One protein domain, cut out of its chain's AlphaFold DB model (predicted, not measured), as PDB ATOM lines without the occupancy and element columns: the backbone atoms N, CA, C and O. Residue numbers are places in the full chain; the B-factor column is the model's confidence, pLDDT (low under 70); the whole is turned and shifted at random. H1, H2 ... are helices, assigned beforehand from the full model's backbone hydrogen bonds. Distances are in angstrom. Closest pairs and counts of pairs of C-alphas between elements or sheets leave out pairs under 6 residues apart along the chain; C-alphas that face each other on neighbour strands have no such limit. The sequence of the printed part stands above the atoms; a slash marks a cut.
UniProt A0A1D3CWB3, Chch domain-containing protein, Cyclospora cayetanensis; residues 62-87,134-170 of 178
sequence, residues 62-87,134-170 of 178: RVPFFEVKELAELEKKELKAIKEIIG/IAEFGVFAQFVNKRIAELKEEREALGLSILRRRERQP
ATOM      1  N   ARG A  62     175.525 132.903 363.849       75.06
ATOM      2  CA  ARG A  62     174.824 131.635 364.089       75.06
ATOM      3  C   ARG A  62     175.054 130.652 362.951       75.06
ATOM      4  O   ARG A  62     175.038 130.990 361.768       75.06
ATOM      5  N   VAL A  63     175.208 129.387 363.332       79.81
ATOM      6  CA  VAL A  63     175.370 128.285 362.387       79.81
ATOM      7  C   VAL A  63     174.007 127.973 361.756       79.81
ATOM      8  O   VAL A  63     173.103 127.520 362.464       79.81
ATOM      9  N   PRO A  64     173.857 128.129 360.428       80.06
ATOM     10  CA  PRO A  64     172.565 127.997 359.755       80.06
ATOM     11  C   PRO A  64     171.893 126.630 359.967       80.06
ATOM     12  O   PRO A  64     170.674 126.532 360.065       80.06
ATOM     13  N   PHE A  65     172.694 125.570 360.088       81.44
ATOM     14  CA  PHE A  65     172.210 124.213 360.339       81.44
ATOM     15  C   PHE A  65     171.392 124.091 361.634       81.44
ATOM     16  O   PHE A  65     170.345 123.443 361.635       81.44
ATOM     17  N   PHE A  66     171.839 124.711 362.733       82.62
ATOM     18  CA  PHE A  66     171.122 124.624 364.007       82.62
ATOM     19  C   PHE A  66     169.827 125.437 363.991       82.62
ATOM     20  O   PHE A  66     168.847 124.992 364.576       82.62
ATOM     21  N   GLU A  67     169.785 126.557 363.265       81.94
ATOM     22  CA  GLU A  67     168.564 127.358 363.104       81.94
ATOM     23  C   GLU A  67     167.482 126.581 362.349       81.94
ATOM     24  O   GLU A  67     166.336 126.517 362.789       81.94
ATOM     25  N   VAL A  68     167.854 125.930 361.242       85.06
ATOM     26  CA  VAL A  68     166.928 125.085 360.474       85.06
ATOM     27  C   VAL A  68     166.476 123.884 361.300       85.06
ATOM     28  O   VAL A  68     165.297 123.532 361.290       85.06
ATOM     29  N   LYS A  69     167.392 123.257 362.048       87.50
ATOM     30  CA  LYS A  69     167.059 122.123 362.914       87.50
ATOM     31  C   LYS A  69     166.083 122.524 364.023       87.50
ATOM     32  O   LYS A  69     165.105 121.812 364.239       87.50
ATOM     33  N   GLU A  70     166.316 123.655 364.687       86.69
ATOM     34  CA  GLU A  70     165.414 124.185 365.714       86.69
ATOM     35  C   GLU A  70     164.027 124.466 365.126       86.69
ATOM     36  O   GLU A  70     163.024 124.013 365.676       86.69
ATOM     37  N   LEU A  71     163.958 125.142 363.975       85.75
ATOM     38  CA  LEU A  71     162.690 125.397 363.292       85.75
ATOM     39  C   LEU A  71     161.957 124.098 362.956       85.75
ATOM     40  O   LEU A  71     160.785 123.965 363.295       85.75
ATOM     41  N   ALA A  72     162.643 123.111 362.380       86.06
ATOM     42  CA  ALA A  72     162.039 121.823 362.047       86.06
ATOM     43  C   ALA A  72     161.502 121.087 363.288       86.06
ATOM     44  O   ALA A  72     160.473 120.409 363.228       86.06
ATOM     45  N   GLU A  73     162.176 121.201 364.434       89.00
ATOM     46  CA  GLU A  73     161.690 120.648 365.700       89.00
ATOM     47  C   GLU A  73     160.453 121.391 366.222       89.00
ATOM     48  O   GLU A  73     159.507 120.746 366.687       89.00
ATOM     49  N   LEU A  74     160.424 122.723 366.121       87.44
ATOM     50  CA  LEU A  74     159.259 123.534 366.486       87.44
ATOM     51  C   LEU A  74     158.062 123.232 365.575       87.44
ATOM     52  O   LEU A  74     156.954 123.043 366.074       87.44
ATOM     53  N   GLU A  75     158.280 123.082 364.267       87.06
ATOM     54  CA  GLU A  75     157.235 122.706 363.311       87.06
ATOM     55  C   GLU A  75     156.652 121.326 363.608       87.06
ATOM     56  O   GLU A  75     155.435 121.145 363.590       87.06
ATOM     57  N   LYS A  76     157.498 120.347 363.949       88.56
ATOM     58  CA  LYS A  76     157.033 119.014 364.359       88.56
ATOM     59  C   LYS A  76     156.176 119.069 365.620       88.56
ATOM     60  O   LYS A  76     155.169 118.365 365.694       88.56
ATOM     61  N   LYS A  77     156.561 119.884 366.608       89.19
ATOM     62  CA  LYS A  77     155.786 120.069 367.846       89.19
ATOM     63  C   LYS A  77     154.434 120.722 367.560       89.19
ATOM     64  O   LYS A  77     153.421 120.227 368.046       89.19
ATOM     65  N   GLU A  78     154.412 121.754 366.720       87.44
ATOM     66  CA  GLU A  78     153.180 122.433 366.310       87.44
ATOM     67  C   GLU A  78     152.243 121.480 365.552       87.44
ATOM     68  O   GLU A  78     151.071 121.340 365.899       87.44
ATOM     69  N   LEU A  79     152.769 120.729 364.580       86.25
ATOM     70  CA  LEU A  79     151.998 119.728 363.840       86.25
ATOM     71  C   LEU A  79     151.452 118.626 364.748       86.25
ATOM     72  O   LEU A  79     150.342 118.150 364.523       86.25
ATOM     73  N   LYS A  80     152.207 118.203 365.767       88.50
ATOM     74  CA  LYS A  80     151.732 117.212 366.738       88.50
ATOM     75  C   LYS A  80     150.546 117.750 367.543       88.50
ATOM     76  O   LYS A  80     149.565 117.029 367.694       88.50
ATOM     77  N   ALA A  81     150.617 118.999 368.005       87.56
ATOM     78  CA  ALA A  81     149.522 119.645 368.729       87.56
ATOM     79  C   ALA A  81     148.262 119.778 367.855       87.56
ATOM     80  O   ALA A  81     147.172 119.403 368.281       87.56
ATOM     81  N   ILE A  82     148.417 120.224 366.604       87.38
ATOM     82  CA  ILE A  82     147.311 120.343 365.640       87.38
ATOM     83  C   ILE A  82     146.686 118.972 365.342       87.38
ATOM     84  O   ILE A  82     145.466 118.831 365.358       87.38
ATOM     85  N   LYS A  83     147.504 117.935 365.124       85.00
ATOM     86  CA  LYS A  83     147.010 116.569 364.884       85.00
ATOM     87  C   LYS A  83     146.228 116.003 366.064       85.00
ATOM     88  O   LYS A  83     145.306 115.226 365.845       85.00
ATOM     89  N   GLU A  84     146.577 116.359 367.298       87.94
ATOM     90  CA  GLU A  84     145.808 115.927 368.466       87.94
ATOM     91  C   GLU A  84     144.412 116.561 368.492       87.94
ATOM     92  O   GLU A  84     143.441 115.867 368.795       87.94
ATOM     93  N   ILE A  85     144.309 117.846 368.130       87.00
ATOM     94  CA  ILE A  85     143.034 118.570 368.014       87.00
ATOM     95  C   ILE A  85     142.177 117.941 366.916       87.00
ATOM     96  O   ILE A  85     141.078 117.479 367.204       87.00
ATOM     97  N   ILE A  86     142.716 117.810 365.700       84.12
ATOM     98  CA  ILE A  86     142.002 117.187 364.574       84.12
ATOM     99  C   ILE A  86     141.615 115.745 364.912       84.12
ATOM    100  O   ILE A  86     140.518 115.305 364.602       84.12
ATOM    101  N   GLY A  87     142.484 114.998 365.594       78.88
ATOM    102  CA  GLY A  87     142.165 113.644 366.035       78.88
ATOM    103  C   GLY A  87     140.992 113.589 367.018       78.88
ATOM    104  O   GLY A  87     140.276 112.593 367.026       78.88
ATOM    105  N   ILE A 134     139.220 104.472 348.685       56.72
ATOM    106  CA  ILE A 134     140.373 105.298 348.281       56.72
ATOM    107  C   ILE A 134     139.916 106.732 347.981       56.72
ATOM    108  O   ILE A 134     140.600 107.680 348.375       56.72
ATOM    109  N   ALA A 135     138.754 106.902 347.342       58.19
ATOM    110  CA  ALA A 135     138.172 108.215 347.086       58.19
ATOM    111  C   ALA A 135     137.770 108.926 348.392       58.19
ATOM    112  O   ALA A 135     138.152 110.078 348.598       58.19
ATOM    113  N   GLU A 136     137.103 108.228 349.316       63.66
ATOM    114  CA  GLU A 136     136.781 108.746 350.654       63.66
ATOM    115  C   GLU A 136     138.043 109.116 351.450       63.66
ATOM    116  O   GLU A 136     138.098 110.181 352.066       63.66
ATOM    117  N   PHE A 137     139.102 108.298 351.377       60.12
ATOM    118  CA  PHE A 137     140.390 108.601 352.008       60.12
ATOM    119  C   PHE A 137     141.055 109.841 351.401       60.12
ATOM    120  O   PHE A 137     141.674 110.626 352.120       60.12
ATOM    121  N   GLY A 138     140.927 110.036 350.086       65.12
ATOM    122  CA  GLY A 138     141.418 111.219 349.383       65.12
ATOM    123  C   GLY A 138     140.695 112.495 349.817       65.12
ATOM    124  O   GLY A 138     141.347 113.491 350.139       65.12
ATOM    125  N   VAL A 139     139.362 112.454 349.899       72.50
ATOM    126  CA  VAL A 139     138.535 113.570 350.395       72.50
ATOM    127  C   VAL A 139     138.857 113.873 351.860       72.50
ATOM    128  O   VAL A 139     139.046 115.032 352.232       72.50
ATOM    129  N   PHE A 140     139.020 112.838 352.683       70.69
ATOM    130  CA  PHE A 140     139.429 112.984 354.076       70.69
ATOM    131  C   PHE A 140     140.823 113.614 354.210       70.69
ATOM    132  O   PHE A 140     141.021 114.522 355.017       70.69
ATOM    133  N   ALA A 141     141.793 113.207 353.388       74.19
ATOM    134  CA  ALA A 141     143.124 113.806 353.385       74.19
ATOM    135  C   ALA A 141     143.090 115.293 352.991       74.19
ATOM    136  O   ALA A 141     143.789 116.108 353.597       74.19
ATOM    137  N   GLN A 142     142.256 115.671 352.016       79.12
ATOM    138  CA  GLN A 142     142.040 117.074 351.652       79.12
ATOM    139  C   GLN A 142     141.421 117.871 352.805       79.12
ATOM    140  O   GLN A 142     141.906 118.961 353.115       79.12
ATOM    141  N   PHE A 143     140.412 117.312 353.480       81.88
ATOM    142  CA  PHE A 143     139.803 117.916 354.664       81.88
ATOM    143  C   PHE A 143     140.833 118.143 355.776       81.88
ATOM    144  O   PHE A 143     140.970 119.263 356.266       81.88
ATOM    145  N   VAL A 144     141.615 117.117 356.125       79.19
ATOM    146  CA  VAL A 144     142.650 117.215 357.162       79.19
ATOM    147  C   VAL A 144     143.687 118.273 356.795       79.19
ATOM    148  O   VAL A 144     144.033 119.097 357.636       79.19
ATOM    149  N   ASN A 145     144.160 118.311 355.548       84.00
ATOM    150  CA  ASN A 145     145.133 119.314 355.112       84.00
ATOM    151  C   ASN A 145     144.574 120.740 355.176       84.00
ATOM    152  O   ASN A 145     145.274 121.646 355.633       84.00
ATOM    153  N   LYS A 146     143.313 120.934 354.774       88.50
ATOM    154  CA  LYS A 146     142.627 122.224 354.888       88.50
ATOM    155  C   LYS A 146     142.494 122.644 356.353       88.50
ATOM    156  O   LYS A 146     142.901 123.746 356.710       88.50
ATOM    157  N   ARG A 147     142.031 121.738 357.217       86.38
ATOM    158  CA  ARG A 147     141.866 121.995 358.654       86.38
ATOM    159  C   ARG A 147     143.197 122.272 359.355       86.38
ATOM    160  O   ARG A 147     143.262 123.110 360.245       86.38
ATOM    161  N   ILE A 148     144.286 121.623 358.928       86.69
ATOM    162  CA  ILE A 148     145.643 121.935 359.403       86.69
ATOM    163  C   ILE A 148     146.021 123.380 359.063       86.69
ATOM    164  O   ILE A 148     146.642 124.037 359.896       86.69
ATOM    165  N   ALA A 149     145.705 123.867 357.860       87.06
ATOM    166  CA  ALA A 149     146.009 125.242 357.469       87.06
ATOM    167  C   ALA A 149     145.199 126.254 358.297       87.06
ATOM    168  O   ALA A 149     145.789 127.159 358.879       87.06
ATOM    169  N   GLU A 150     143.892 126.026 358.447       88.88
ATOM    170  CA  GLU A 150     143.008 126.855 359.281       88.88
ATOM    171  C   GLU A 150     143.500 126.915 360.736       88.88
ATOM    172  O   GLU A 150     143.705 127.994 361.288       88.88
ATOM    173  N   LEU A 151     143.804 125.763 361.345       86.88
ATOM    174  CA  LEU A 151     144.288 125.707 362.726       86.88
ATOM    175  C   LEU A 151     145.654 126.379 362.911       86.88
ATOM    176  O   LEU A 151     145.938 126.880 363.998       86.88
ATOM    177  N   LYS A 152     146.515 126.406 361.884       86.06
ATOM    178  CA  LYS A 152     147.770 127.171 361.946       86.06
ATOM    179  C   LYS A 152     147.494 128.670 362.040       86.06
ATOM    180  O   LYS A 152     148.099 129.329 362.882       86.06
ATOM    181  N   GLU A 153     146.577 129.183 361.223       86.62
ATOM    182  CA  GLU A 153     146.197 130.599 361.227       86.62
ATOM    183  C   GLU A 153     145.487 130.993 362.527       86.62
ATOM    184  O   GLU A 153     145.866 131.980 363.156       86.62
ATOM    185  N   GLU A 154     144.524 130.188 362.988       87.25
ATOM    186  CA  GLU A 154     143.805 130.416 364.248       87.25
ATOM    187  C   GLU A 154     144.770 130.465 365.442       87.25
ATOM    188  O   GLU A 154     144.719 131.375 366.272       87.25
ATOM    189  N   ARG A 155     145.702 129.508 365.526       85.56
ATOM    190  CA  ARG A 155     146.677 129.449 366.623       85.56
ATOM    191  C   ARG A 155     147.678 130.594 366.568       85.56
ATOM    192  O   ARG A 155     148.139 131.036 367.620       85.56
ATOM    193  N   GLU A 156     148.023 131.079 365.382       84.50
ATOM    194  CA  GLU A 156     148.857 132.267 365.233       84.50
ATOM    195  C   GLU A 156     148.108 133.543 365.637       84.50
ATOM    196  O   GLU A 156     148.657 134.348 366.388       84.50
ATOM    197  N   ALA A 157     146.841 133.691 365.238       85.44
ATOM    198  CA  ALA A 157     145.990 134.814 365.632       85.44
ATOM    199  C   ALA A 157     145.755 134.870 367.152       85.44
ATOM    200  O   ALA A 157     145.745 135.948 367.741       85.44
ATOM    201  N   LEU A 158     145.624 133.707 367.796       85.81
ATOM    202  CA  LEU A 158     145.462 133.575 369.246       85.81
ATOM    203  C   LEU A 158     146.785 133.663 370.030       85.81
ATOM    204  O   LEU A 158     146.768 133.599 371.257       85.81
ATOM    205  N   GLY A 159     147.938 133.756 369.355       81.31
ATOM    206  CA  GLY A 159     149.255 133.760 370.008       81.31
ATOM    207  C   GLY A 159     149.656 132.419 370.646       81.31
ATOM    208  O   GLY A 159     150.596 132.359 371.439       81.31
ATOM    209  N   LEU A 160     148.961 131.330 370.303       82.88
ATOM    210  CA  LEU A 160     149.208 129.964 370.788       82.88
ATOM    211  C   LEU A 160     150.211 129.186 369.922       82.88
ATOM    212  O   LEU A 160     150.625 128.087 370.299       82.88
ATOM    213  N   SER A 161     150.581 129.732 368.763       82.38
ATOM    214  CA  SER A 161     151.569 129.146 367.856       82.38
ATOM    215  C   SER A 161     152.929 129.021 368.542       82.38
ATOM    216  O   SER A 161     153.503 130.006 369.006       82.38
ATOM    217  N   ILE A 162     153.483 127.808 368.571       82.56
ATOM    218  CA  ILE A 162     154.819 127.542 369.127       82.56
ATOM    219  C   ILE A 162     155.907 128.134 368.220       82.56
ATOM    220  O   ILE A 162     156.973 128.542 368.687       82.56
ATOM    221  N   LEU A 163     155.636 128.198 366.915       80.94
ATOM    222  CA  LEU A 163     156.560 128.729 365.917       80.94
ATOM    223  C   LEU A 163     156.732 130.242 366.032       80.94
ATOM    224  O   LEU A 163     157.829 130.726 365.769       80.94
ATOM    225  N   ARG A 164     155.674 130.971 366.419       81.56
ATOM    226  CA  ARG A 164     155.661 132.443 366.517       81.56
ATOM    227  C   ARG A 164     156.361 133.112 365.330       81.56
ATOM    228  O   ARG A 164     157.324 133.860 365.495       81.56
ATOM    229  N   ARG A 165     155.904 132.789 364.114       78.62
ATOM    230  CA  ARG A 165     156.579 133.169 362.861       78.62
ATOM    231  C   ARG A 165     156.848 134.673 362.773       78.62
ATOM    232  O   ARG A 165     157.995 135.050 362.556       78.62
ATOM    233  N   ARG A 166     155.845 135.505 363.076       79.00
ATOM    234  CA  ARG A 166     155.948 136.979 363.098       79.00
ATOM    235  C   ARG A 166     157.052 137.513 364.015       79.00
ATOM    236  O   ARG A 166     157.756 138.441 363.646       79.00
ATOM    237  N   GLU A 167     157.230 136.918 365.195       79.88
ATOM    238  CA  GLU A 167     158.261 137.345 366.156       79.88
ATOM    239  C   GLU A 167     159.668 136.921 365.713       79.88
ATOM    240  O   GLU A 167     160.649 137.609 365.989       79.88
ATOM    241  N   ARG A 168     159.785 135.775 365.030       79.19
ATOM    242  CA  ARG A 168     161.073 135.204 364.611       79.19
ATOM    243  C   ARG A 168     161.559 135.721 363.259       79.19
ATOM    244  O   ARG A 168     162.765 135.709 363.028       79.19
ATOM    245  N   GLN A 169     160.656 136.186 362.399       80.19
ATOM    246  CA  GLN A 169     160.948 136.721 361.068       80.19
ATOM    247  C   GLN A 169     162.091 137.758 361.028       80.19
ATOM    248  O   GLN A 169     162.984 137.593 360.197       80.19
ATOM    249  N   PRO A 170     162.165 138.776 361.914       76.69
ATOM    250  CA  PRO A 170     163.254 139.760 361.860       76.69
ATOM    251  C   PRO A 170     164.633 139.187 362.225       76.69
ATOM    252  O   PRO A 170     165.651 139.792 361.895       76.69
TER     253      PRO A 170
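This is residues 62 to 87 and 134 to 170 of the 178 residues of the protein "Chch domain-containing protein" of Cyclospora cayetanensis (UniProt A0A1D3CWB3). Two long helices meet steeply, the last turns of H1 packing on the middle of H2, and the chain after H2 folds back toward H1, to the short H3. Residues 62 to 69 and 134 to 143 stick out. The printed part has 63 residues with three named helices, H1, H2, H3 along the chain: all helix, loose, radius of gyration of the C-alphas 14.2 A, spans 47 by 26 by 18 A.

H1, residues 64 to 87, touches H2, residues 134 to 157, with residues 82 to 86 alone, and H2 touches H1 with residues 144 to 152 alone. Their closest C-alphas, of Ile 82 and Ile 148, are 6.6 A apart. They run opposite ways at a steep tilt of 66 degrees. H3, residues 165 to 168, is apart from H1 and, only just, from H2 (closest C-alphas 8.1 A). In H1 and H2 every O i to N i+4 pair is within hydrogen-bond range; H3 is too short for one.

H1 spans 34.2 A from C-alpha 64 at (172.565, 127.997, 359.755). H2 spans 34.7 A, H3 5.2 A to C-alpha 168 at (161.073, 135.204, 364.611).

Residues 88 to 133 are cut out, a gap of 19.7 A between C-alphas 87 and 134. H2 to H3 is a short link. Residues 134 to 138 are under pLDDT 70.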